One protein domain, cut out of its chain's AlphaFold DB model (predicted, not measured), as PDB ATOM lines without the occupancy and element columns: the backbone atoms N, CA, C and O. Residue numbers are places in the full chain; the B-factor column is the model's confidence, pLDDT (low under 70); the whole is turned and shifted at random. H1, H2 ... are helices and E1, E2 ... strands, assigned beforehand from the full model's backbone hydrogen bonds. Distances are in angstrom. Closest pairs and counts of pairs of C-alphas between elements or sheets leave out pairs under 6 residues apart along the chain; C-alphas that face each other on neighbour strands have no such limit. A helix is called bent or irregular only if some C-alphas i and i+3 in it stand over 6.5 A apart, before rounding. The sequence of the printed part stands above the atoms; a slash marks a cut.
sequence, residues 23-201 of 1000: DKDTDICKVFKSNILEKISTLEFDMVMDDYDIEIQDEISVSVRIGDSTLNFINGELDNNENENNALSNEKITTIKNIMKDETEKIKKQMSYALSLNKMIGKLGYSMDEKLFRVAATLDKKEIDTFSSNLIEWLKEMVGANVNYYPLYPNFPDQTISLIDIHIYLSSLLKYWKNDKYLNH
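AT A GLANCE: This is residues 23 to 201 of the 1000 residues of an uncharacterized protein of Neocallimastix californiae (UniProt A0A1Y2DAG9). An elongated body is built along one long helix, H2: at one end H2 and H1 lie side by side over one face of a small three-stranded sheet, whose other face is bare, and at the other end H3, H4 and H5 gather round the later part of H2. H5 crosses H2, while H4 runs beside the last turns of H2 and on beyond them. The printed part has 179 residues with five named helices and four named strands, in the order H1 E1 E2 E3 H2 E4 H3 H4 H5; the sheet has the order E1 - E2 - E3, all antiparallel, and the class is mixed, helices and strands. The whole is only just compact, close to loose, with a radius of gyration of the C-alphas of 19.0 A and spans of 65 by 34 by 25 A.

IN THESE COORDINATES: The sheet is made of E1, residues 52 to 58, E2, residues 61 to 66, and E3, residues 69 to 74; E1 is 18.9 A long, from C-alpha 52 at (97.874, 116.650, 142.190). H1, residues 28 to 41, begins at C-alpha 28 at (90.104, 113.217, 122.970) and is 19.9 A long. H2, residues 90 to 122, measures 45.3 A and has a kink of 35 degrees near residue 110; it is neither bent nor irregular, but only just: C-alphas 110 and 113 are 6.2 A apart. After it come E4, residues 126 to 128, H3, residues 130 to 136, and H4, residues 141 to 159, 26.6 A long. H5, residues 182 to 194, is 17.6 A long and ends at C-alpha 194 at (98.685, 98.704, 120.329).

HOW THE PARTS SIT: E1, E2 and E3 form a meander, each strand the antiparallel neighbour of the one before. In the hairpin E1 and E2, N 55 and O 63 are within hydrogen-bond range at 2.9 A; in the hairpin E2 and E3, N 64 and O 71 are at 2.8 A. H1 and H2 are on the same face of the sheet, making two layers, helices on one face of a sheet. H1 lies over E1 at a height over the sheet of 9.6 A and runs along the strands, at 22 degrees to E1 on the local plane. H2, at a height over the sheet of 8.0 A, lies over E3 and only just over E2, where 3 of its C-alphas fall. H2 is the hub, touching the four other helices. It touches H1 with residues 96 to 111 alone, at a shallow tilt of 19 degrees, opposite ways; the closest C-alphas, of Phe 32 and Ile 107, are 6.8 A apart. H2 touches H4 with residues 113 to 121 alone, the same way at a shallow tilt of 34 degrees, only just short of steep; the closest C-alphas, of Leu 117 and Ser 148, are 6.6 A apart. Residues 182 to 186 of H5 touch residues 108 to 115 of H2, about perpendicular at 72 degrees, though only just; the closest C-alphas, of Ser 112 and Ile 182, are 6.4 A apart. H2 and H3 only just touch, with 3 pairs of C-alphas within 8 A, the closest those of Ala 114 and Ala 136 at 5.6 A. E4 pairs with no named strand; its Ser 127 and Asn 118 of H2 are the closest C-alphas of the two, 5.9 A apart. H4 and H5 are apart. Every O i to N i+4 pair is within hydrogen-bond range in H1, H3, H4 and H5, and 27 of 29 are in H2.

THE WHOLE: The C-alphas of Asp 46 and Asn 162 are the two farthest apart, 65.9 A. The printed part has no cut. The links E3 to H2, 15 residues, and H4 to H5, 22 residues, are long. The mean pLDDT of the printed part is 76.9; 43 residues are under 70, among them residues 44 to 52, 80 to 91, 160 to 164 and 191 to 201.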
ATOM      1  N   ASP A  23      91.207 119.943 111.023       83.38
ATOM      2  CA  ASP A  23      91.644 121.210 111.614       83.38
ATOM      3  C   ASP A  23      91.300 121.249 113.114       83.38
ATOM      4  O   ASP A  23      90.336 121.892 113.541       83.38
ATOM      5  N   LYS A  24      92.015 120.430 113.894       83.56
ATOM      6  CA  LYS A  24      91.936 120.344 115.357       83.56
ATOM      7  C   LYS A  24      93.331 120.054 115.909       83.56
ATOM      8  O   LYS A  24      93.918 119.023 115.597       83.56
ATOM      9  N   ASP A  25      93.800 120.915 116.804       78.81
ATOM     10  CA  ASP A  25      95.093 120.751 117.489       78.81
ATOM     11  C   ASP A  25      94.986 119.967 118.810       78.81
ATOM     12  O   ASP A  25      95.958 119.815 119.558       78.81
ATOM     13  N   THR A  26      93.789 119.466 119.116       85.88
ATOM     14  CA  THR A  26      93.501 118.678 120.314       85.88
ATOM     15  C   THR A  26      93.018 117.285 119.943       85.88
ATOM     16  O   THR A  26      92.540 117.037 118.836       85.88
ATOM     17  N   ASP A  27      93.140 116.380 120.897       91.12
ATOM     18  CA  ASP A  27      92.703 115.000 120.800       91.12
ATOM     19  C   ASP A  27      91.843 114.657 122.022       91.12
ATOM     20  O   ASP A  27      91.827 115.391 123.016       91.12
ATOM     21  N   ILE A  28      91.081 113.567 121.937       90.44
ATOM     22  CA  ILE A  28      90.104 113.217 122.970       90.44
ATOM     23  C   ILE A  28      90.740 113.006 124.354       90.44
ATOM     24  O   ILE A  28      90.139 113.384 125.356       90.44
ATOM     25  N   CYS A  29      91.976 112.501 124.420       87.50
ATOM     26  CA  CYS A  29      92.697 112.297 125.675       87.50
ATOM     27  C   CYS A  29      93.074 113.640 126.319       87.50
ATOM     28  O   CYS A  29      92.908 113.823 127.525       87.50
ATOM     29  N   LYS A  30      93.520 114.619 125.521       89.31
ATOM     30  CA  LYS A  30      93.793 115.986 126.002       89.31
ATOM     31  C   LYS A  30      92.532 116.702 126.473       89.31
ATOM     32  O   LYS A  30      92.578 117.396 127.491       89.31
ATOM     33  N   VAL A  31      91.418 116.542 125.752       89.38
ATOM     34  CA  VAL A  31      90.111 117.083 126.162       89.38
ATOM     35  C   VAL A  31      89.703 116.482 127.502       89.38
ATOM     36  O   VAL A  31      89.361 117.219 128.423       89.38
ATOM     37  N   PHE A  32      89.826 115.162 127.645       90.50
ATOM     38  CA  PHE A  32      89.484 114.467 128.877       90.50
ATOM     39  C   PHE A  32      90.327 114.948 130.065       90.50
ATOM     40  O   PHE A  32      89.769 115.361 131.083       90.50
ATOM     41  N   LYS A  33      91.658 115.018 129.905       89.00
ATOM     42  CA  LYS A  33      92.570 115.563 130.927       89.00
ATOM     43  C   LYS A  33      92.195 116.989 131.332       89.00
ATOM     44  O   LYS A  33      92.153 117.297 132.519       89.00
ATOM     45  N   SER A  34      91.918 117.852 130.354       87.81
ATOM     46  CA  SER A  34      91.609 119.267 130.597       87.81
ATOM     47  C   SER A  34      90.297 119.443 131.362       87.81
ATOM     48  O   SER A  34      90.264 120.196 132.332       87.81
ATOM     49  N   ASN A  35      89.247 118.706 130.984       89.38
ATOM     50  CA  ASN A  35      87.956 118.754 131.674       89.38
ATOM     51  C   ASN A  35      88.072 118.311 133.135       89.38
ATOM     52  O   ASN A  35      87.500 118.939 134.026       89.38
ATOM     53  N   ILE A  36      88.818 117.230 133.385       87.56
ATOM     54  CA  ILE A  36      89.044 116.736 134.742       87.56
ATOM     55  C   ILE A  36      89.809 117.782 135.564       87.56
ATOM     56  O   ILE A  36      89.385 118.108 136.672       87.56
ATOM     57  N   LEU A  37      90.908 118.327 135.024       85.62
ATOM     58  CA  LEU A  37      91.713 119.353 135.699       85.62
ATOM     59  C   LEU A  37      90.871 120.580 136.067       85.62
ATOM     60  O   LEU A  37      90.953 121.059 137.197       85.62
ATOM     61  N   GLU A  38      90.033 121.058 135.144       85.88
ATOM     62  CA  GLU A  38      89.131 122.186 135.387       85.88
ATOM     63  C   GLU A  38      88.175 121.879 136.549       85.88
ATOM     64  O   GLU A  38      88.084 122.660 137.495       85.88
ATOM     65  N   LYS A  39      87.523 120.710 136.543       85.75
ATOM     66  CA  LYS A  39      86.575 120.321 137.599       85.75
ATOM     67  C   LYS A  39      87.230 120.178 138.966       85.75
ATOM     68  O   LYS A  39      86.668 120.654 139.951       85.75
ATOM     69  N   ILE A  40      88.418 119.583 139.027       80.25
ATOM     70  CA  ILE A  40      89.165 119.434 140.282       80.25
ATOM     71  C   ILE A  40      89.621 120.802 140.805       80.25
ATOM     72  O   ILE A  40      89.488 121.068 141.996       80.25
ATOM     73  N   SER A  41      90.055 121.711 139.924       74.62
ATOM     74  CA  SER A  41      90.490 123.061 140.317       74.62
ATOM     75  C   SER A  41      89.377 123.948 140.898       74.62
ATOM     76  O   SER A  41      89.665 124.942 141.557       74.62
ATOM     77  N   THR A  42      88.105 123.595 140.670       73.94
ATOM     78  CA  THR A  42      86.937 124.337 141.182       73.94
ATOM     79  C   THR A  42      86.440 123.881 142.560       73.94
ATOM     80  O   THR A  42      85.456 124.429 143.056       73.94
ATOM     81  N   LEU A  43      87.089 122.890 143.180       73.69
ATOM     82  CA  LEU A  43      86.752 122.400 144.524       73.69
ATOM     83  C   LEU A  43      87.227 123.384 145.620       73.69
ATOM     84  O   LEU A  43      88.200 124.109 145.429       73.69
ATOM     85  N   GLU A  44      86.525 123.449 146.761       57.78
ATOM     86  CA  GLU A  44      86.777 124.442 147.826       57.78
ATOM     87  C   GLU A  44      88.184 124.341 148.470       57.78
ATOM     88  O   GLU A  44      88.778 123.268 148.576       57.78
ATOM     89  N   PHE A  45      88.691 125.494 148.937       50.78
ATOM     90  CA  PHE A  45      90.084 125.792 149.330       50.78
ATOM     91  C   PHE A  45      90.732 124.850 150.376       50.78
ATOM     92  O   PHE A  45      91.957 124.754 150.402       50.78
ATOM     93  N   ASP A  46      89.960 124.121 151.194       51.94
ATOM     94  CA  ASP A  46      90.479 123.144 152.177       51.94
ATOM     95  C   ASP A  46      90.797 121.758 151.562       51.94
ATOM     96  O   ASP A  46      91.369 120.883 152.221       51.94
ATOM     97  N   MET A  47      90.465 121.526 150.283       49.91
ATOM     98  CA  MET A  47      90.714 120.254 149.586       49.91
ATOM     99  C   MET A  47      92.019 120.215 148.763       49.91
ATOM    100  O   MET A  47      92.421 119.115 148.387       49.91
ATOM    101  N   VAL A  48      92.687 121.356 148.524       51.34
ATOM    102  CA  VAL A  48      93.692 121.558 147.444       51.34
ATOM    103  C   VAL A  48      95.119 121.861 147.964       51.34
ATOM    104  O   VAL A  48      95.909 122.509 147.290       51.34
ATOM    105  N   MET A  49      95.475 121.430 149.181       47.56
ATOM    106  CA  MET A  49      96.847 121.608 149.707       47.56
ATOM    107  C   MET A  49      97.862 120.573 149.190       47.56
ATOM    108  O   MET A  49      99.061 120.760 149.385       47.56
ATOM    109  N   ASP A  50      97.400 119.506 148.537       55.22
ATOM    110  CA  ASP A  50      98.252 118.431 148.027       55.22
ATOM    111  C   ASP A  50      98.533 118.650 146.532       55.22
ATOM    112  O   ASP A  50      97.598 118.886 145.764       55.22
ATOM    113  N   ASP A  51      99.798 118.551 146.104       61.16
ATOM    114  CA  ASP A  51     100.145 118.501 144.678       61.16
ATOM    115  C   ASP A  51      99.382 117.337 144.019       61.16
ATOM    116  O   ASP A  51      99.471 116.186 144.468       61.16
ATOM    117  N   TYR A  52      98.619 117.640 142.964       68.81
ATOM    118  CA  TYR A  52      97.874 116.650 142.190       68.81
ATOM    119  C   TYR A  52      98.392 116.555 140.755       68.81
ATOM    120  O   TYR A  52      98.615 117.566 140.086       68.81
ATOM    121  N   ASP A  53      98.547 115.325 140.268       78.38
ATOM    122  CA  ASP A  53      98.945 115.032 138.890       78.38
ATOM    123  C   ASP A  53      97.940 114.077 138.243       78.38
ATOM    124  O   ASP A  53      97.404 113.178 138.890       78.38
ATOM    125  N   ILE A  54      97.656 114.299 136.960       82.25
ATOM    126  CA  ILE A  54      96.672 113.525 136.200       82.25
ATOM    127  C   ILE A  54      97.355 112.940 134.978       82.25
ATOM    128  O   ILE A  54      97.778 113.666 134.070       82.25
ATOM    129  N   GLU A  55      97.396 111.620 134.921       83.12
ATOM    130  CA  GLU A  55      97.958 110.862 133.816       83.12
ATOM    131  C   GLU A  55      96.835 110.124 133.085       83.12
ATOM    132  O   GLU A  55      96.103 109.328 133.669       83.12
ATOM    133  N   ILE A  56      96.665 110.418 131.796       81.50
ATOM    134  CA  ILE A  56      95.735 109.682 130.937       81.50
ATOM    135  C   ILE A  56      96.504 108.501 130.350       81.50
ATOM    136  O   ILE A  56      97.455 108.716 129.599       81.50
ATOM    137  N   GLN A  57      96.094 107.277 130.680       74.12
ATOM    138  CA  GLN A  57      96.736 106.057 130.184       74.12
ATOM    139  C   GLN A  57      96.213 105.667 128.792       74.12
ATOM    140  O   GLN A  57      96.973 105.225 127.927       74.12
ATOM    141  N   ASP A  58      94.909 105.835 128.568       76.50
ATOM    142  CA  ASP A  58      94.243 105.674 127.275       76.50
ATOM    143  C   ASP A  58      92.932 106.480 127.232       76.50
ATOM    144  O   ASP A  58      92.668 107.309 128.099       76.50
ATOM    145  N   GLU A  59      92.105 106.283 126.208       81.12
ATOM    146  CA  GLU A  59      90.903 107.080 125.957       81.12
ATOM    147  C   GLU A  59      89.823 106.966 127.052       81.12
ATOM    148  O   GLU A  59      88.910 107.793 127.076       81.12
ATOM    149  N   ILE A  60      89.895 105.966 127.940       78.69
ATOM    150  CA  ILE A  60      88.941 105.763 129.048       78.69
ATOM    151  C   ILE A  60      89.603 105.434 130.395       78.69
ATOM    152  O   ILE A  60      88.881 105.163 131.360       78.69
ATOM    153  N   SER A  61      90.935 105.459 130.475       80.69
ATOM    154  CA  SER A  61      91.699 105.089 131.671       80.69
ATOM    155  C   SER A  61      92.546 106.260 132.175       80.69
ATOM    156  O   SER A  61      93.322 106.853 131.421       80.69
ATOM    157  N   VAL A  62      92.393 106.600 133.457       84.94
ATOM    158  CA  VAL A  62      92.990 107.789 134.092       84.94
ATOM    159  C   VAL A  62      93.582 107.437 135.446       84.94
ATOM    160  O   VAL A  62      92.911 106.832 136.274       84.94
ATOM    161  N   SER A  63      94.797 107.904 135.706       83.81
ATOM    162  CA  SER A  63      95.425 107.885 137.024       83.81
ATOM    163  C   SER A  63      95.441 109.292 137.612       83.81
ATOM    164  O   SER A  63      95.878 110.241 136.960       83.81
ATOM    165  N   VAL A  64      94.979 109.435 138.853       82.81
ATOM    166  CA  VAL A  64      95.024 110.691 139.613       82.81
ATOM    167  C   VAL A  64      95.932 110.499 140.818       82.81
ATOM    168  O   VAL A  64      95.608 109.728 141.720       82.81
ATOM    169  N   ARG A  65      97.066 111.197 140.845       78.44
ATOM    170  CA  ARG A  65      97.979 111.225 141.989       78.44
ATOM    171  C   ARG A  65      97.641 112.409 142.886       78.44
ATOM    172  O   ARG A  65      97.457 113.509 142.380       78.44
ATOM    173  N   ILE A  66      97.558 112.180 144.194       74.75
ATOM    174  CA  ILE A  66      97.318 113.196 145.225       74.75
ATOM    175  C   ILE A  66      98.281 112.908 146.377       74.75
ATOM    176  O   ILE A  66      98.124 111.904 147.079       74.75
ATOM    177  N   GLY A  67      99.309 113.744 146.538       71.25
ATOM    178  CA  GLY A  67     100.415 113.449 147.455       71.25
ATOM    179  C   GLY A  67     101.081 112.104 147.119       71.25
ATOM    180  O   GLY A  67     101.485 111.879 145.978       71.25
ATOM    181  N   ASP A  68     101.143 111.190 148.092       67.94
ATOM    182  CA  ASP A  68     101.722 109.841 147.931       67.94
ATOM    183  C   ASP A  68     100.715 108.783 147.430       67.94
ATOM    184  O   ASP A  68     101.075 107.621 147.228       67.94
ATOM    185  N   SER A  69      99.443 109.149 147.240       71.19
ATOM    186  CA  SER A  69      98.380 108.226 146.816       71.19
ATOM    187  C   SER A  69      98.098 108.348 145.319       71.19
ATOM    188  O   SER A  69      98.047 109.452 144.785       71.19
ATOM    189  N   THR A  70      97.883 107.223 144.637       79.19
ATOM    190  CA  THR A  70      97.430 107.176 143.235       79.19
ATOM    191  C   THR A  70      96.066 106.495 143.190       79.19
ATOM    192  O   THR A  70      95.844 105.536 143.919       79.19
ATOM    193  N   LEU A  71      95.139 107.036 142.400       81.31
ATOM    194  CA  LEU A  71      93.811 106.478 142.157       81.31
ATOM    195  C   LEU A  71      93.675 106.176 140.666       81.31
ATOM    196  O   LEU A  71      93.683 107.105 139.854       81.31
ATOM    197  N   ASN A  72      93.523 104.903 140.310       81.62
ATOM    198  CA  ASN A  72      93.305 104.486 138.926       81.62
ATOM    199  C   ASN A  72      91.812 104.319 138.629       81.62
ATOM    200  O   ASN A  72      91.090 103.620 139.338       81.62
ATOM    201  N   PHE A  73      91.352 104.946 137.553       82.62
ATOM    202  CA  PHE A  73      89.992 104.858 137.047       82.62
ATOM    203  C   PHE A  73      90.003 104.209 135.671       82.62
ATOM    204  O   PHE A  73      90.729 104.652 134.783       82.62
ATOM    205  N   ILE A  74      89.156 103.204 135.476       79.69
ATOM    206  CA  ILE A  74      88.949 102.536 134.194       79.69
ATOM    207  C   ILE A  74      87.475 102.673 133.845       79.69
ATOM    208  O   ILE A  74      86.594 102.286 134.614       79.69
ATOM    209  N   ASN A  75      87.184 103.223 132.667       80.31
ATOM    210  CA  ASN A  75      85.817 103.360 132.168       80.31
ATOM    211  C   ASN A  75      84.896 104.198 133.089       80.31
ATOM    212  O   ASN A  75      83.671 104.047 133.032       80.31
ATOM    213  N   GLY A  76      85.484 105.104 133.880       79.94
ATOM    214  CA  GLY A  76      84.796 105.988 134.828       79.94
ATOM    215  C   GLY A  76      84.598 105.398 136.225       79.94
ATOM    216  O   GLY A  76      84.080 106.087 137.098       79.94
ATOM    217  N   GLU A  77      85.020 104.153 136.448       82.38
ATOM    218  CA  GLU A  77      84.923 103.451 137.729       82.38
ATOM    219  C   GLU A  77      86.323 103.282 138.340       82.38
ATOM    220  O   GLU A  77      87.308 103.147 137.615       82.38
ATOM    221  N   LEU A  78      86.427 103.319 139.671       81.31
ATOM    222  CA  LEU A  78      87.701 103.118 140.373       81.31
ATOM    223  C   LEU A  78      88.135 101.645 140.253       81.31
ATOM    224  O   LEU A  78      87.316 100.752 140.476       81.31
ATOM    225  N   ASP A  79      89.402 101.392 139.921       75.94
ATOM    226  CA  ASP A  79      89.957 100.038 139.856       75.94
ATOM    227  C   ASP A  79      90.134  99.456 141.274       75.94
ATOM    228  O   ASP A  79      90.752 100.063 142.147       75.94
ATOM    229  N   ASN A  80      89.568  98.272 141.519       58.22
ATOM    230  CA  ASN A  80      89.426  97.676 142.855       58.22
ATOM    231  C   ASN A  80      90.696  96.955 143.360       58.22
ATOM    232  O   ASN A  80      90.656  96.329 144.418       58.22
ATOM    233  N   ASN A  81      91.802  97.001 142.610       48.81
ATOM    234  CA  ASN A  81      93.034  96.258 142.905       48.81
ATOM    235  C   ASN A  81      94.080  97.030 143.730       48.81
ATOM    236  O   ASN A  81      95.115  96.462 144.082       48.81
ATOM    237  N   GLU A  82      93.842  98.297 144.068       45.22
ATOM    238  CA  GLU A  82      94.749  99.070 144.919       45.22
ATOM    239  C   GLU A  82      94.263  99.060 146.372       45.22
ATOM    240  O   GLU A  82      93.141  99.459 146.678       45.22
ATOM    241  N   ASN A  83      95.126  98.573 147.274       44.25
ATOM    242  CA  ASN A  83      94.915  98.642 148.719       44.25
ATOM    243  C   ASN A  83      94.518 100.072 149.105       44.25
ATOM    244  O   ASN A  83      95.267 101.008 148.823       44.25
ATOM    245  N   GLU A  84      93.386 100.215 149.798       48.00
ATOM    246  CA  GLU A  84      92.960 101.430 150.497       48.00
ATOM    247  C   GLU A  84      94.006 101.819 151.564       48.00
ATOM    248  O   GLU A  84      93.818 101.636 152.766       48.00
ATOM    249  N   ASN A  85      95.165 102.330 151.148       44.62
ATOM    250  CA  ASN A  85      96.145 102.890 152.062       44.62
ATOM    251  C   ASN A  85      95.694 104.306 152.429       44.62
ATOM    252  O   ASN A  85      95.946 105.290 151.742       44.62
ATOM    253  N   ASN A  86      94.961 104.333 153.540       52.84
ATOM    254  CA  ASN A  86      94.463 105.459 154.323       52.84
ATOM    255  C   ASN A  86      95.366 106.713 154.346       52.84
ATOM    256  O   ASN A  86      96.205 106.859 155.236       52.84
ATOM    257  N   ALA A  87      95.103 107.670 153.451       49.47
ATOM    258  CA  ALA A  87      95.552 109.065 153.587       49.47
ATOM    259  C   ALA A  87      94.513 110.109 153.115       49.47
ATOM    260  O   ALA A  87      94.537 111.248 153.579       49.47
ATOM    261  N   LEU A  88      93.560 109.737 152.248       58.06
ATOM    262  CA  LEU A  88      92.518 110.632 151.726       58.06
ATOM    263  C   LEU A  88      91.188 110.449 152.478       58.06
ATOM    264  O   LEU A  88      90.768 109.322 152.730       58.06
ATOM    265  N   SER A  89      90.485 111.537 152.816       61.50
ATOM    266  CA  SER A  89      89.145 111.427 153.411       61.50
ATOM    267  C   SER A  89      88.159 110.788 152.422       61.50
ATOM    268  O   SER A  89      88.183 111.095 151.228       61.50
ATOM    269  N   ASN A  90      87.254 109.930 152.916       65.56
ATOM    270  CA  ASN A  90      86.227 109.268 152.092       65.56
ATOM    271  C   ASN A  90      85.445 110.259 151.214       65.56
ATOM    272  O   ASN A  90      85.123 109.953 150.070       65.56
ATOM    273  N   GLU A  91      85.211 111.473 151.716       68.00
ATOM    274  CA  GLU A  91      84.517 112.550 151.007       68.00
ATOM    275  C   GLU A  91      85.289 113.061 149.771       68.00
ATOM    276  O   GLU A  91      84.689 113.283 148.717       68.00
ATOM    277  N   LYS A  92      86.629 113.161 149.839       70.44
ATOM    278  CA  LYS A  92      87.483 113.520 148.688       70.44
ATOM    279  C   LYS A  92      87.418 112.451 147.594       70.44
ATOM    280  O   LYS A  92      87.245 112.778 146.420       70.44
ATOM    281  N   ILE A  93      87.490 111.174 147.978       73.62
ATOM    282  CA  ILE A  93      87.420 110.039 147.042       73.62
ATOM    283  C   ILE A  93      86.053 109.997 146.346       73.62
ATOM    284  O   ILE A  93      85.988 109.799 145.133       73.62
ATOM    285  N   THR A  94      84.955 110.208 147.082       77.44
ATOM    286  CA  THR A  94      83.602 110.227 146.503       77.44
ATOM    287  C   THR A  94      83.430 111.351 145.479       77.44
ATOM    288  O   THR A  94      82.874 111.119 144.406       77.44
ATOM    289  N   THR A  95      83.948 112.546 145.762       81.44
ATOM    290  CA  THR A  95      83.878 113.682 144.831       81.44
ATOM    291  C   THR A  95      84.639 113.403 143.533       81.44
ATOM    292  O   THR A  95      84.097 113.618 142.450       81.44
ATOM    293  N   ILE A  96      85.853 112.848 143.618       81.00
ATOM    294  CA  ILE A  96      86.649 112.488 142.433       81.00
ATOM    295  C   ILE A  96      85.969 111.367 141.638       81.00
ATOM    296  O   ILE A  96      85.877 111.478 140.419       81.00
ATOM    297  N   LYS A  97      85.416 110.337 142.300       83.56
ATOM    298  CA  LYS A  97      84.631 109.275 141.639       83.56
ATOM    299  C   LYS A  97      83.485 109.846 140.797       83.56
ATOM    300  O   LYS A  97      83.321 109.448 139.647       83.56
ATOM    301  N   ASN A  98      82.732 110.805 141.337       85.56
ATOM    302  CA  ASN A  98      81.629 111.439 140.609       85.56
ATOM    303  C   ASN A  98      82.126 112.246 139.401       85.56
ATOM    304  O   ASN A  98      81.568 112.111 138.314       85.56
ATOM    305  N   ILE A  99      83.204 113.025 139.561       87.12
ATOM    306  CA  ILE A  99      83.823 113.766 138.449       87.12
ATOM    307  C   ILE A  99      84.271 112.799 137.341       87.12
ATOM    308  O   ILE A  99      83.976 113.036 136.171       87.12
ATOM    309  N   MET A 100      84.939 111.695 137.694       87.62
ATOM    310  CA  MET A 100      85.433 110.709 136.724       87.62
ATOM    311  C   MET A 100      84.305 110.038 135.957       87.62
ATOM    312  O   MET A 100      84.391 109.899 134.736       87.62
ATOM    313  N   LYS A 101      83.237 109.645 136.651       87.62
ATOM    314  CA  LYS A 101      82.059 109.036 136.038       87.62
ATOM    315  C   LYS A 101      81.385 109.987 135.048       87.62
ATOM    316  O   LYS A 101      81.183 109.614 133.890       87.62
ATOM    317  N   ASP A 102      81.120 111.221 135.473       88.31
ATOM    318  CA  ASP A 102      80.462 112.241 134.652       88.31
ATOM    319  C   ASP A 102      81.292 112.609 133.415       88.31
ATOM    320  O   ASP A 102      80.763 112.686 132.301       88.31
ATOM    321  N   GLU A 103      82.597 112.840 133.578       89.69
ATOM    322  CA  GLU A 103      83.465 113.201 132.455       89.69
ATOM    323  C   GLU A 103      83.696 112.016 131.509       89.69
ATOM    324  O   GLU A 103      83.701 112.197 130.289       89.69
ATOM    325  N   THR A 104      83.774 110.788 132.030       87.94
ATOM    326  CA  THR A 104      83.898 109.592 131.188       87.94
ATOM    327  C   THR A 104      82.641 109.359 130.347       87.94
ATOM    328  O   THR A 104      82.750 109.032 129.164       87.94
ATOM    329  N   GLU A 105      81.434 109.552 130.893       87.75
ATOM    330  CA  GLU A 105      80.203 109.471 130.093       87.75
ATOM    331  C   GLU A 105      80.170 110.512 128.966       87.75
ATOM    332  O   GLU A 105      79.776 110.200 127.835       87.75
ATOM    333  N   LYS A 106      80.633 111.739 129.237       88.88
ATOM    334  CA  LYS A 106      80.731 112.791 128.215       88.88
ATOM    335  C   LYS A 106      81.708 112.408 127.105       88.88
ATOM    336  O   LYS A 106      81.356 112.533 125.930       88.88
ATOM    337  N   ILE A 107      82.889 111.899 127.458       90.06
ATOM    338  CA  ILE A 107      83.904 111.463 126.490       90.06
ATOM    339  C   ILE A 107      83.423 110.248 125.686       90.06
ATOM    340  O   ILE A 107      83.561 110.238 124.463       90.06
ATOM    341  N   LYS A 108      82.744 109.272 126.305       87.56
ATOM    342  CA  LYS A 108      82.083 108.167 125.581       87.56
ATOM    343  C   LYS A 108      81.111 108.684 124.531       87.56
ATOM    344  O   LYS A 108      81.149 108.249 123.382       87.56
ATOM    345  N   LYS A 109      80.263 109.646 124.896       87.56
ATOM    346  CA  LYS A 109      79.305 110.239 123.960       87.56
ATOM    347  C   LYS A 109      79.990 110.929 122.776       87.56
ATOM    348  O   LYS A 109      79.441 110.897 121.683       87.56
ATOM    349  N   GLN A 110      81.168 111.516 122.978       89.31
ATOM    350  CA  GLN A 110      81.977 112.092 121.901       89.31
ATOM    351  C   GLN A 110      82.617 111.004 121.016       89.31
ATOM    352  O   GLN A 110      82.504 111.046 119.791       89.31
ATOM    353  N   MET A 111      83.196 109.962 121.621       92.44
ATOM    354  CA  MET A 111      83.813 108.841 120.897       92.44
ATOM    355  C   MET A 111      82.823 107.996 120.087       92.44
ATOM    356  O   MET A 111      83.228 107.377 119.100       92.44
ATOM    357  N   SER A 112      81.538 107.962 120.465       91.75
ATOM    358  CA  SER A 112      80.505 107.178 119.767       91.75
ATOM    359  C   SER A 112      80.477 107.476 118.265       91.75
ATOM    360  O   SER A 112      80.343 106.564 117.443       91.75
ATOM    361  N   TYR A 113      80.695 108.738 117.897       93.56
ATOM    362  CA  TYR A 113      80.751 109.200 116.522       93.56
ATOM    363  C   TYR A 113      81.931 108.592 115.754       93.56
ATOM    364  O   TYR A 113      81.728 107.961 114.712       93.56
ATOM    365  N   ALA A 114      83.148 108.718 116.287       93.38
ATOM    366  CA  ALA A 114      84.362 108.195 115.661       93.38
ATOM    367  C   ALA A 114      84.350 106.661 115.562       93.38
ATOM    368  O   ALA A 114      84.698 106.105 114.521       93.38
ATOM    369  N   LEU A 115      83.872 105.970 116.601       90.62
ATOM    370  CA  LEU A 115      83.743 104.508 116.623       90.62
ATOM    371  C   LEU A 115      82.743 103.999 115.577       90.62
ATOM    372  O   LEU A 115      83.020 103.042 114.852       90.62
ATOM    373  N   SER A 116      81.595 104.667 115.457       92.12
ATOM    374  CA  SER A 116      80.583 104.328 114.451       92.12
ATOM    375  C   SER A 116      81.119 104.527 113.035       92.12
ATOM    376  O   SER A 116      80.933 103.667 112.173       92.12
ATOM    377  N   LEU A 117      81.835 105.633 112.807       94.25
ATOM    378  CA  LEU A 117      82.494 105.900 111.534       94.25
ATOM    379  C   LEU A 117      83.575 104.859 111.220       94.25
ATOM    380  O   LEU A 117      83.629 104.376 110.091       94.25
ATOM    381  N   ASN A 118      84.378 104.446 112.206       90.31
ATOM    382  CA  ASN A 118      85.391 103.411 112.012       90.31
ATOM    383  C   ASN A 118      84.771 102.068 111.580       90.31
ATOM    384  O   ASN A 118      85.246 101.439 110.634       90.31
ATOM    385  N   LYS A 119      83.642 101.664 112.187       83.94
ATOM    386  CA  LYS A 119      82.876 100.478 111.750       83.94
ATOM    387  C   LYS A 119      82.392 100.594 110.305       83.94
ATOM    388  O   LYS A 119      82.466  99.626 109.549       83.94
ATOM    389  N   MET A 120      81.891 101.768 109.927       87.12
ATOM    390  CA  MET A 120      81.399 102.046 108.578       87.12
ATOM    391  C   MET A 120      82.505 101.919 107.522       87.12
ATOM    392  O   MET A 120      82.345 101.172 106.555       87.12
ATOM    393  N   ILE A 121      83.660 102.563 107.723       87.62
ATOM    394  CA  ILE A 121      84.790 102.458 106.782       87.62
ATOM    395  C   ILE A 121      85.439 101.061 106.788       87.62
ATOM    396  O   ILE A 121      85.971 100.630 105.762       87.62
ATOM    397  N   GLY A 122      85.304 100.308 107.886       78.00
ATOM    398  CA  GLY A 122      85.691  98.898 107.983       78.00
ATOM    399  C   GLY A 122      85.026  98.016 106.926       78.00
ATOM    400  O   GLY A 122      85.684  97.160 106.336       78.00
ATOM    401  N   LYS A 123      83.755  98.271 106.587       78.31
ATOM    402  CA  LYS A 123      83.054  97.555 105.500       78.31
ATOM    403  C   LYS A 123      83.629  97.852 104.108       78.31
ATOM    404  O   LYS A 123      83.378  97.097 103.174       78.31
ATOM    405  N   LEU A 124      84.424  98.914 103.968       76.75
ATOM    406  CA  LEU A 124      85.168  99.255 102.751       76.75
ATOM    407  C   LEU A 124      86.630  98.763 102.791       76.75
ATOM    408  O   LEU A 124      87.381  99.015 101.850       76.75
ATOM    409  N   GLY A 125      87.044  98.057 103.851       73.50
ATOM    410  CA  GLY A 125      88.403  97.531 104.013       73.50
ATOM    411  C   GLY A 125      89.413  98.524 104.604       73.50
ATOM    412  O   GLY A 125      90.617  98.316 104.444       73.50
ATOM    413  N   TYR A 126      88.952  99.575 105.292       82.38
ATOM    414  CA  TYR A 126      89.804 100.595 105.921       82.38
ATOM    415  C   TYR A 126      89.581 100.688 107.434       82.38
ATOM    416  O   TYR A 126      88.508 100.354 107.921       82.38
ATOM    417  N   SER A 127      90.574 101.184 108.169       85.00
ATOM    418  CA  SER A 127      90.460 101.512 109.597       85.00
ATOM    419  C   SER A 127      91.194 102.818 109.885       85.00
ATOM    420  O   SER A 127      92.169 103.142 109.212       85.00
ATOM    421  N   MET A 128      90.741 103.584 110.871       87.94
ATOM    422  CA  MET A 128      91.523 104.686 111.429       87.94
ATOM    423  C   MET A 128      92.695 104.116 112.228       87.94
ATOM    424  O   MET A 128      92.561 103.067 112.868       87.94
ATOM    425  N   ASP A 129      93.825 104.813 112.206       83.69
ATOM    426  CA  ASP A 129      94.861 104.639 113.216       83.69
ATOM    427  C   ASP A 129      94.526 105.419 114.501       83.69
ATOM    428  O   ASP A 129      93.556 106.184 114.558       83.69
ATOM    429  N   GLU A 130      95.332 105.212 115.541       83.88
ATOM    430  CA  GLU A 130      95.149 105.833 116.859       83.88
ATOM    431  C   GLU A 130      95.093 107.365 116.770       83.88
ATOM    432  O   GLU A 130      94.216 108.006 117.354       83.88
ATOM    433  N   LYS A 131      95.985 107.965 115.972       86.38
ATOM    434  CA  LYS A 131      96.108 109.423 115.827       86.38
ATOM    435  C   LYS A 131      94.856 110.027 115.202       86.38
ATOM    436  O   LYS A 131      94.313 110.998 115.728       86.38
ATOM    437  N   LEU A 132      94.368 109.445 114.106       90.69
ATOM    438  CA  LEU A 132      93.153 109.916 113.451       90.69
ATOM    439  C   LEU A 132      91.924 109.728 114.339       90.69
ATOM    440  O   LEU A 132      91.103 110.640 114.435       90.69
ATOM    441  N   PHE A 133      91.795 108.574 114.994       92.44
ATOM    442  CA  PHE A 133      90.643 108.298 115.843       92.44
ATOM    443  C   PHE A 133      90.497 109.319 116.966       92.44
ATOM    444  O   PHE A 133      89.418 109.892 117.137       92.44
ATOM    445  N   ARG A 134      91.579 109.571 117.713       91.12
ATOM    446  CA  ARG A 134      91.524 110.468 118.871       91.12
ATOM    447  C   ARG A 134      91.119 111.880 118.485       91.12
ATOM    448  O   ARG A 134      90.405 112.530 119.241       91.12
ATOM    449  N   VAL A 135      91.538 112.349 117.312       93.38
ATOM    450  CA  VAL A 135      91.136 113.659 116.790       93.38
ATOM    451  C   VAL A 135      89.697 113.627 116.275       93.38
ATOM    452  O   VAL A 135      88.913 114.516 116.607       93.38
ATOM    453  N   ALA A 136      89.303 112.590 115.530       93.50
ATOM    454  CA  ALA A 136      87.940 112.436 115.021       93.50
ATOM    455  C   ALA A 136      86.893 112.364 116.147       93.50
ATOM    456  O   ALA A 136      85.780 112.860 115.981       93.50
ATOM    457  N   ALA A 137      87.251 111.803 117.304       94.00
ATOM    458  CA  ALA A 137      86.394 111.751 118.485       94.00
ATOM    459  C   ALA A 137      86.097 113.137 119.090       94.00
ATOM    460  O   ALA A 137      85.116 113.277 119.806       94.00
ATOM    461  N   THR A 138      86.887 114.173 118.784       94.25
ATOM    462  CA  THR A 138      86.651 115.550 119.273       94.25
ATOM    463  C   THR A 138      85.684 116.361 118.405       94.25
ATOM    464  O   THR A 138      85.371 117.511 118.725       94.25
ATOM    465  N   LEU A 139      85.241 115.801 117.277       93.31
ATOM    466  CA  LEU A 139      84.378 116.490 116.325       93.31
ATOM    467  C   LEU A 139      82.950 116.589 116.859       93.31
ATOM    468  O   LEU A 139      82.386 115.617 117.362       93.31
ATOM    469  N   ASP A 140      82.337 117.762 116.697       91.56
ATOM    470  CA  ASP A 140      80.917 117.901 116.993       91.56
ATOM    471  C   ASP A 140      80.048 117.158 115.962       91.56
ATOM    472  O   ASP A 140      80.508 116.710 114.907       91.56
ATOM    473  N   LYS A 141      78.751 117.047 116.259       92.00
ATOM    474  CA  LYS A 141      77.789 116.314 115.429       92.00
ATOM    475  C   LYS A 141      77.762 116.779 113.966       92.00
ATOM    476  O   LYS A 141      77.623 115.952 113.072       92.00
ATOM    477  N   LYS A 142      77.886 118.081 113.700       92.06
ATOM    478  CA  LYS A 142      77.870 118.628 112.334       92.06
ATOM    479  C   LYS A 142      79.210 118.399 111.638       92.06
ATOM    480  O   LYS A 142      79.253 118.120 110.437       92.06
ATOM    481  N   GLU A 143      80.304 118.525 112.383       93.00
ATOM    482  CA  GLU A 143      81.651 118.281 111.878       93.00
ATOM    483  C   GLU A 143      81.858 116.819 111.483       93.00
ATOM    484  O   GLU A 143      82.341 116.565 110.377       93.00
ATOM    485  N   ILE A 144      81.452 115.864 112.329       93.44
ATOM    486  CA  ILE A 144      81.591 114.439 112.018       93.44
ATOM    487  C   ILE A 144      80.660 114.001 110.886       93.44
ATOM    488  O   ILE A 144      81.068 113.192 110.058       93.44
ATOM    489  N   ASP A 145      79.448 114.550 110.794       93.62
ATOM    490  CA  ASP A 145      78.535 114.259 109.683       93.62
ATOM    491  C   ASP A 145      79.174 114.635 108.339       93.62
ATOM    492  O   ASP A 145      79.320 113.806 107.435       93.62
ATOM    493  N   THR A 146      79.701 115.861 108.267       92.69
ATOM    494  CA  THR A 146      80.413 116.367 107.088       92.69
ATOM    495  C   THR A 146      81.651 115.522 106.776       92.69
ATOM    496  O   THR A 146      81.870 115.137 105.627       92.69
ATOM    497  N   PHE A 147      82.463 115.207 107.789       93.31
ATOM    498  CA  PHE A 147      83.664 114.386 107.630       93.31
ATOM    499  C   PHE A 147      83.339 112.976 107.132       93.31
ATOM    500  O   PHE A 147      83.964 112.496 106.187       93.31
ATOM    501  N   SER A 148      82.340 112.332 107.737       93.88
ATOM    502  CA  SER A 148      81.920 110.972 107.410       93.88
ATOM    503  C   SER A 148      81.390 110.862 105.985       93.88
ATOM    504  O   SER A 148      81.797 109.957 105.259       93.88
ATOM    505  N   SER A 149      80.547 111.812 105.570       91.19
ATOM    506  CA  SER A 149      79.953 111.856 104.236       91.19
ATOM    507  C   SER A 149      81.040 111.930 103.166       91.19
ATOM    508  O   SER A 149      81.078 111.088 102.268       91.19
ATOM    509  N   ASN A 150      81.984 112.861 103.333       92.75
ATOM    510  CA  ASN A 150      83.123 113.020 102.430       92.75
ATOM    511  C   ASN A 150      84.026 111.777 102.421       92.75
ATOM    512  O   ASN A 150      84.340 111.243 101.360       92.75
ATOM    513  N   LEU A 151      84.427 111.283 103.600       93.44
ATOM    514  CA  LEU A 151      85.343 110.148 103.714       93.44
ATOM    515  C   LEU A 151      84.754 108.883 103.080       93.44
ATOM    516  O   LEU A 151      85.428 108.210 102.303       93.44
ATOM    517  N   ILE A 152      83.493 108.566 103.378       91.56
ATOM    518  CA  ILE A 152      82.814 107.390 102.832       91.56
ATOM    519  C   ILE A 152      82.675 107.504 101.310       91.56
ATOM    520  O   ILE A 152      82.903 106.516 100.612       91.56
ATOM    521  N   GLU A 153      82.326 108.679 100.782       90.12
ATOM    522  CA  GLU A 153      82.262 108.916  99.335       90.12
ATOM    523  C   GLU A 153      83.617 108.660  98.665       90.12
ATOM    524  O   GLU A 153      83.706 107.886  97.707       90.12
ATOM    525  N   TRP A 154      84.695 109.225  99.212       91.00
ATOM    526  CA  TRP A 154      86.042 109.041  98.675       91.00
ATOM    527  C   TRP A 154      86.495 107.579  98.727       91.00
ATOM    528  O   TRP A 154      87.044 107.068  97.749       91.00
ATOM    529  N   LEU A 155      86.236 106.877  99.836       88.62
ATOM    530  CA  LEU A 155      86.604 105.469  99.982       88.62
ATOM    531  C   LEU A 155      85.802 104.561  99.041       88.62
ATOM    532  O   LEU A 155      86.385 103.649  98.458       88.62
ATOM    533  N   LYS A 156      84.505 104.823  98.819       85.38
ATOM    534  CA  LYS A 156      83.694 104.083  97.833       85.38
ATOM    535  C   LYS A 156      84.304 104.161  96.440       85.38
ATOM    536  O   LYS A 156      84.488 103.131  95.796       85.38
ATOM    537  N   GLU A 157      84.673 105.360  95.994       81.50
ATOM    538  CA  GLU A 157      85.339 105.533  94.701       81.50
ATOM    539  C   GLU A 157      86.676 104.784  94.622       81.50
ATOM    540  O   GLU A 157      87.006 104.221  93.579       81.50
ATOM    541  N   MET A 158      87.444 104.760  95.719       77.81
ATOM    542  CA  MET A 158      88.729 104.059  95.790       77.81
ATOM    543  C   MET A 158      88.590 102.531  95.748       77.81
ATOM    544  O   MET A 158      89.490 101.868  95.233       77.81
ATOM    545  N   VAL A 159      87.502 101.964  96.282       73.25
ATOM    546  CA  VAL A 159      87.215 100.520  96.182       73.25
ATOM    547  C   VAL A 159      86.622 100.176  94.807       73.25
ATOM    548  O   VAL A 159      86.973  99.145  94.234       73.25
ATOM    549  N   GLY A 160      85.782 101.054  94.247       63.84
ATOM    550  CA  GLY A 160      85.245 100.973  92.887       63.84
ATOM    551  C   GLY A 160      83.794 101.459  92.789       63.84
ATOM    552  O   GLY A 160      82.981 101.207  93.673       63.84
ATOM    553  N   ALA A 161      83.434 102.106  91.674       49.38
ATOM    554  CA  ALA A 161      82.130 102.763  91.484       49.38
ATOM    555  C   ALA A 161      80.892 101.835  91.565       49.38
ATOM    556  O   ALA A 161      79.781 102.327  91.733       49.38
ATOM    557  N   ASN A 162      81.074 100.511  91.484       48.47
ATOM    558  CA  ASN A 162      79.994  99.513  91.535       48.47
ATOM    559  C   ASN A 162      79.844  98.838  92.913       48.47
ATOM    560  O   ASN A 162      79.100  97.867  93.039       48.47
ATOM    561  N   VAL A 163      80.577  99.290  93.939       58.22
ATOM    562  CA  VAL A 163      80.473  98.725  95.290       58.22
ATOM    563  C   VAL A 163      79.144  99.151  95.909       58.22
ATOM    564  O   VAL A 163      78.955 100.308  96.288       58.22
ATOM    565  N   ASN A 164      78.228  98.192  96.047       59.28
ATOM    566  CA  ASN A 164      77.004  98.373  96.820       59.28
ATOM    567  C   ASN A 164      77.361  98.439  98.307       59.28
ATOM    568  O   ASN A 164      77.511  97.421  98.979       59.28
ATOM    569  N   TYR A 165      77.545  99.658  98.802       73.62
ATOM    570  CA  TYR A 165      77.828  99.926 100.203       73.62
ATOM    571  C   TYR A 165      76.529 100.172 100.970       73.62
ATOM    572  O   TYR A 165      75.834 101.163 100.723       73.62
ATOM    573  N   TYR A 166      76.250  99.300 101.933       73.31
ATOM    574  CA  TYR A 166      75.134  99.439 102.860       73.31
ATOM    575  C   TYR A 166      75.668  99.952 104.205       73.31
ATOM    576  O   TYR A 166      76.425  99.235 104.866       73.31
ATOM    577  N   PRO A 167      75.348 101.199 104.602       72.50
ATOM    578  CA  PRO A 167      75.839 101.757 105.854       72.50
ATOM    579  C   PRO A 167      75.271 100.985 107.048       72.50
ATOM    580  O   PRO A 167      74.063 100.782 107.136       72.50
ATOM    581  N   LEU A 168      76.140 100.619 107.996       72.81
ATOM    582  CA  LEU A 168      75.739  99.969 109.252       72.81
ATOM    583  C   LEU A 168      74.818 100.870 110.099       72.81
ATOM    584  O   LEU A 168      73.954 100.383 110.822       72.81
ATOM    585  N   TYR A 169      74.991 102.189 109.977       83.31
ATOM    586  CA  TYR A 169      74.185 103.213 110.636       83.31
ATOM    587  C   TYR A 169      73.565 104.144 109.575       83.31
ATOM    588  O   TYR A 169      74.166 105.165 109.237       83.31
ATOM    589  N   PRO A 170      72.398 103.802 108.992       80.69
ATOM    590  CA  PRO A 170      71.787 104.577 107.907       80.69
ATOM    591  C   PRO A 170      71.470 106.039 108.244       80.69
ATOM    592  O   PRO A 170      71.529 106.880 107.352       80.69
ATOM    593  N   ASN A 171      71.170 106.342 109.512       85.19
ATOM    594  CA  ASN A 171      70.858 107.698 109.984       85.19
ATOM    595  C   ASN A 171      72.027 108.332 110.759       85.19
ATOM    596  O   ASN A 171      71.807 109.076 111.710       85.19
ATOM    597  N   PHE A 172      73.278 107.995 110.444       86.94
ATOM    598  CA  PHE A 172      74.436 108.653 111.059       86.94
ATOM    599  C   PHE A 172      74.401 110.175 110.790       86.94
ATOM    600  O   PHE A 172      74.057 110.558 109.675       86.94
ATOM    601  N   PRO A 173      74.741 111.051 111.762       86.94
ATOM    602  CA  PRO A 173      75.221 110.776 113.124       86.94
ATOM    603  C   PRO A 173      74.110 110.658 114.186       86.94
ATOM    604  O   PRO A 173      74.418 110.542 115.370       86.94
ATOM    605  N   ASP A 174      72.827 110.721 113.816       87.12
ATOM    606  CA  ASP A 174      71.718 110.507 114.764       87.12
ATOM    607  C   ASP A 174      71.687 109.067 115.284       87.12
ATOM    608  O   ASP A 174      71.341 108.814 116.438       87.12
ATOM    609  N   GLN A 175      72.103 108.130 114.437       83.44
ATOM    610  CA  GLN A 175      72.311 106.735 114.776       83.44
ATOM    611  C   GLN A 175      73.809 106.444 114.900       83.44
ATOM    612  O   GLN A 175      74.568 106.594 113.943       83.44
ATOM    613  N   THR A 176      74.226 106.002 116.082       87.31
ATOM    614  CA  THR A 176      75.606 105.612 116.400       87.31
ATOM    615  C   THR A 176      75.615 104.292 117.166       87.31
ATOM    616  O   THR A 176      74.565 103.754 117.524       87.31
ATOM    617  N   ILE A 177      76.806 103.744 117.390       79.25
ATOM    618  CA  ILE A 177      77.037 102.659 118.334       79.25
ATOM    619  C   ILE A 177      76.444 103.013 119.709       79.25
ATOM    620  O   ILE A 177      76.544 104.153 120.162       79.25
ATOM    621  N   SER A 178      75.817 102.033 120.365       74.12
ATOM    622  CA  SER A 178      75.259 102.214 121.707       74.12
ATOM    623  C   SER A 178      76.354 102.626 122.690       74.12
ATOM    624  O   SER A 178      77.457 102.084 122.635       74.12
ATOM    625  N   LEU A 179      76.045 103.531 123.629       70.88
ATOM    626  CA  LEU A 179      76.980 103.951 124.686       70.88
ATOM    627  C   LEU A 179      77.509 102.764 125.508       70.88
ATOM    628  O   LEU A 179      78.629 102.820 126.011       70.88
ATOM    629  N   ILE A 180      76.719 101.693 125.608       65.44
ATOM    630  CA  ILE A 180      77.085 100.472 126.329       65.44
ATOM    631  C   ILE A 180      78.180  99.700 125.566       65.44
ATOM    632  O   ILE A 180      79.171  99.277 126.162       65.44
ATOM    633  N   ASP A 181      78.078  99.635 124.235       66.56
ATOM    634  CA  ASP A 181      78.994  98.884 123.360       66.56
ATOM    635  C   ASP A 181      80.307  99.626 123.061       66.56
ATOM    636  O   ASP A 181      81.239  99.054 122.485       66.56
ATOM    637  N   ILE A 182      80.394 100.915 123.415       73.19
ATOM    638  CA  ILE A 182      81.542 101.777 123.095       73.19
ATOM    639  C   ILE A 182      82.837 101.199 123.622       73.19
ATOM    640  O   ILE A 182      83.789 101.064 122.857       73.19
ATOM    641  N   HIS A 183      82.878 100.840 124.903       70.06
ATOM    642  CA  HIS A 183      84.116 100.352 125.492       70.06
ATOM    643  C   HIS A 183      84.524  98.997 124.868       70.06
ATOM    644  O   HIS A 183      85.718  98.771 124.716       70.06
ATOM    645  N   ILE A 184      83.585  98.137 124.426       63.41
ATOM    646  CA  ILE A 184      83.892  96.854 123.751       63.41
ATOM    647  C   ILE A 184      84.618  97.124 122.439       63.41
ATOM    648  O   ILE A 184      85.678  96.559 122.145       63.41
ATOM    649  N   TYR A 185      84.022  97.990 121.621       70.44
ATOM    650  CA  TYR A 185      84.545  98.263 120.296       70.44
ATOM    651  C   TYR A 185      85.830  99.091 120.363       70.44
ATOM    652  O   TYR A 185      86.790  98.768 119.669       70.44
ATOM    653  N   LEU A 186      85.891 100.086 121.252       74.88
ATOM    654  CA  LEU A 186      87.106 100.850 121.535       74.88
ATOM    655  C   LEU A 186      88.227  99.939 122.036       74.88
ATOM    656  O   LEU A 186      89.329 100.016 121.514       74.88
ATOM    657  N   SER A 187      87.945  99.011 122.953       66.69
ATOM    658  CA  SER A 187      88.935  98.026 123.406       66.69
ATOM    659  C   SER A 187      89.433  97.156 122.254       66.69
ATOM    660  O   SER A 187      90.622  96.877 122.156       66.69
ATOM    661  N   SER A 188      88.544  96.738 121.348       66.06
ATOM    662  CA  SER A 188      88.921  95.968 120.151       66.06
ATOM    663  C   SER A 188      89.821  96.774 119.209       66.06
ATOM    664  O   SER A 188      90.747  96.230 118.611       66.06
ATOM    665  N   LEU A 189      89.564  98.074 119.099       72.44
ATOM    666  CA  LEU A 189      90.314  98.995 118.260       72.44
ATOM    667  C   LEU A 189      91.671  99.376 118.882       72.44
ATOM    668  O   LEU A 189      92.683  99.355 118.192       72.44
ATOM    669  N   LEU A 190      91.725  99.600 120.195       70.25
ATOM    670  CA  LEU A 190      92.966  99.776 120.951       70.25
ATOM    671  C   LEU A 190      93.850  98.535 120.868       70.25
ATOM    672  O   LEU A 190      95.053  98.652 120.658       70.25
ATOM    673  N   LYS A 191      93.251  97.340 120.954       62.94
ATOM    674  CA  LYS A 191      93.943  96.065 120.706       62.94
ATOM    675  C   LYS A 191      94.503  96.006 119.284       62.94
ATOM    676  O   LYS A 191      95.621  95.538 119.098       62.94
ATOM    677  N   TYR A 192      93.752  96.494 118.295       65.56
ATOM    678  CA  TYR A 192      94.220  96.595 116.913       65.56
ATOM    679  C   TYR A 192      95.403  97.572 116.761       65.56
ATOM    680  O   TYR A 192      96.352  97.241 116.056       65.56
ATOM    681  N   TRP A 193      95.397  98.729 117.440       69.62
ATOM    682  CA  TRP A 193      96.476  99.727 117.354       69.62
ATOM    683  C   TRP A 193      97.726  99.367 118.147       69.62
ATOM    684  O   TRP A 193      98.819  99.342 117.589       69.62
ATOM    685  N   LYS A 194      97.568  99.063 119.443       56.72
ATOM    686  CA  LYS A 194      98.685  98.704 120.329       56.72
ATOM    687  C   LYS A 194      99.303  97.366 119.917       56.72
ATOM    688  O   LYS A 194     100.447  97.069 120.259       56.72
ATOM    689  N   ASN A 195      98.545  96.570 119.153       55.75
ATOM    690  CA  ASN A 195      98.892  95.207 118.769       55.75
ATOM    691  C   ASN A 195      99.352  94.413 120.009       55.75
ATOM    692  O   ASN A 195     100.299  93.630 119.946       55.75
ATOM    693  N   ASP A 196      98.739  94.730 121.158       37.38
ATOM    694  CA  ASP A 196      99.267  94.413 122.475       37.38
ATOM    695  C   ASP A 196      98.518  93.240 123.096       37.38
ATOM    696  O   ASP A 196      97.285  93.176 123.192       37.38
ATOM    697  N   LYS A 197      99.354  92.306 123.522       37.75
ATOM    698  CA  LYS A 197      99.102  91.026 124.152       37.75
ATOM    699  C   LYS A 197      98.734  91.192 125.626       37.75
ATOM    700  O   LYS A 197      98.842  90.220 126.348       37.75
ATOM    701  N   TYR A 198      98.178  92.315 126.104       31.02
ATOM    702  CA  TYR A 198      97.754  92.565 127.511       31.02
ATOM    703  C   TYR A 198      96.454  93.413 127.538       31.02
ATOM    704  O   TYR A 198      96.494  94.613 127.370       31.02
ATOM    705  N   LEU A 199      95.238  92.857 127.445       29.83
ATOM    706  CA  LEU A 199      94.331  92.583 128.574       29.83
ATOM    707  C   LEU A 199      93.065  91.906 127.995       29.83
ATOM    708  O   LEU A 199      92.318  92.519 127.224       29.83
ATOM    709  N   ASN A 200      92.826  90.635 128.323       31.69
ATOM    710  CA  ASN A 200      91.512  90.010 128.109       31.69
ATOM    711  C   ASN A 200      90.538  90.335 129.258       31.69
ATOM    712  O   ASN A 200      89.336  90.241 129.079       31.69
ATOM    713  N   HIS A 201      91.019  90.880 130.376       32.12
ATOM    714  CA  HIS A 201      90.279  90.856 131.639       32.12
ATOM    715  C   HIS A 201      89.069  91.791 131.813       32.12
ATOM    716  O   HIS A 201      88.449  91.788 132.870       32.12
TER     717      HIS A 201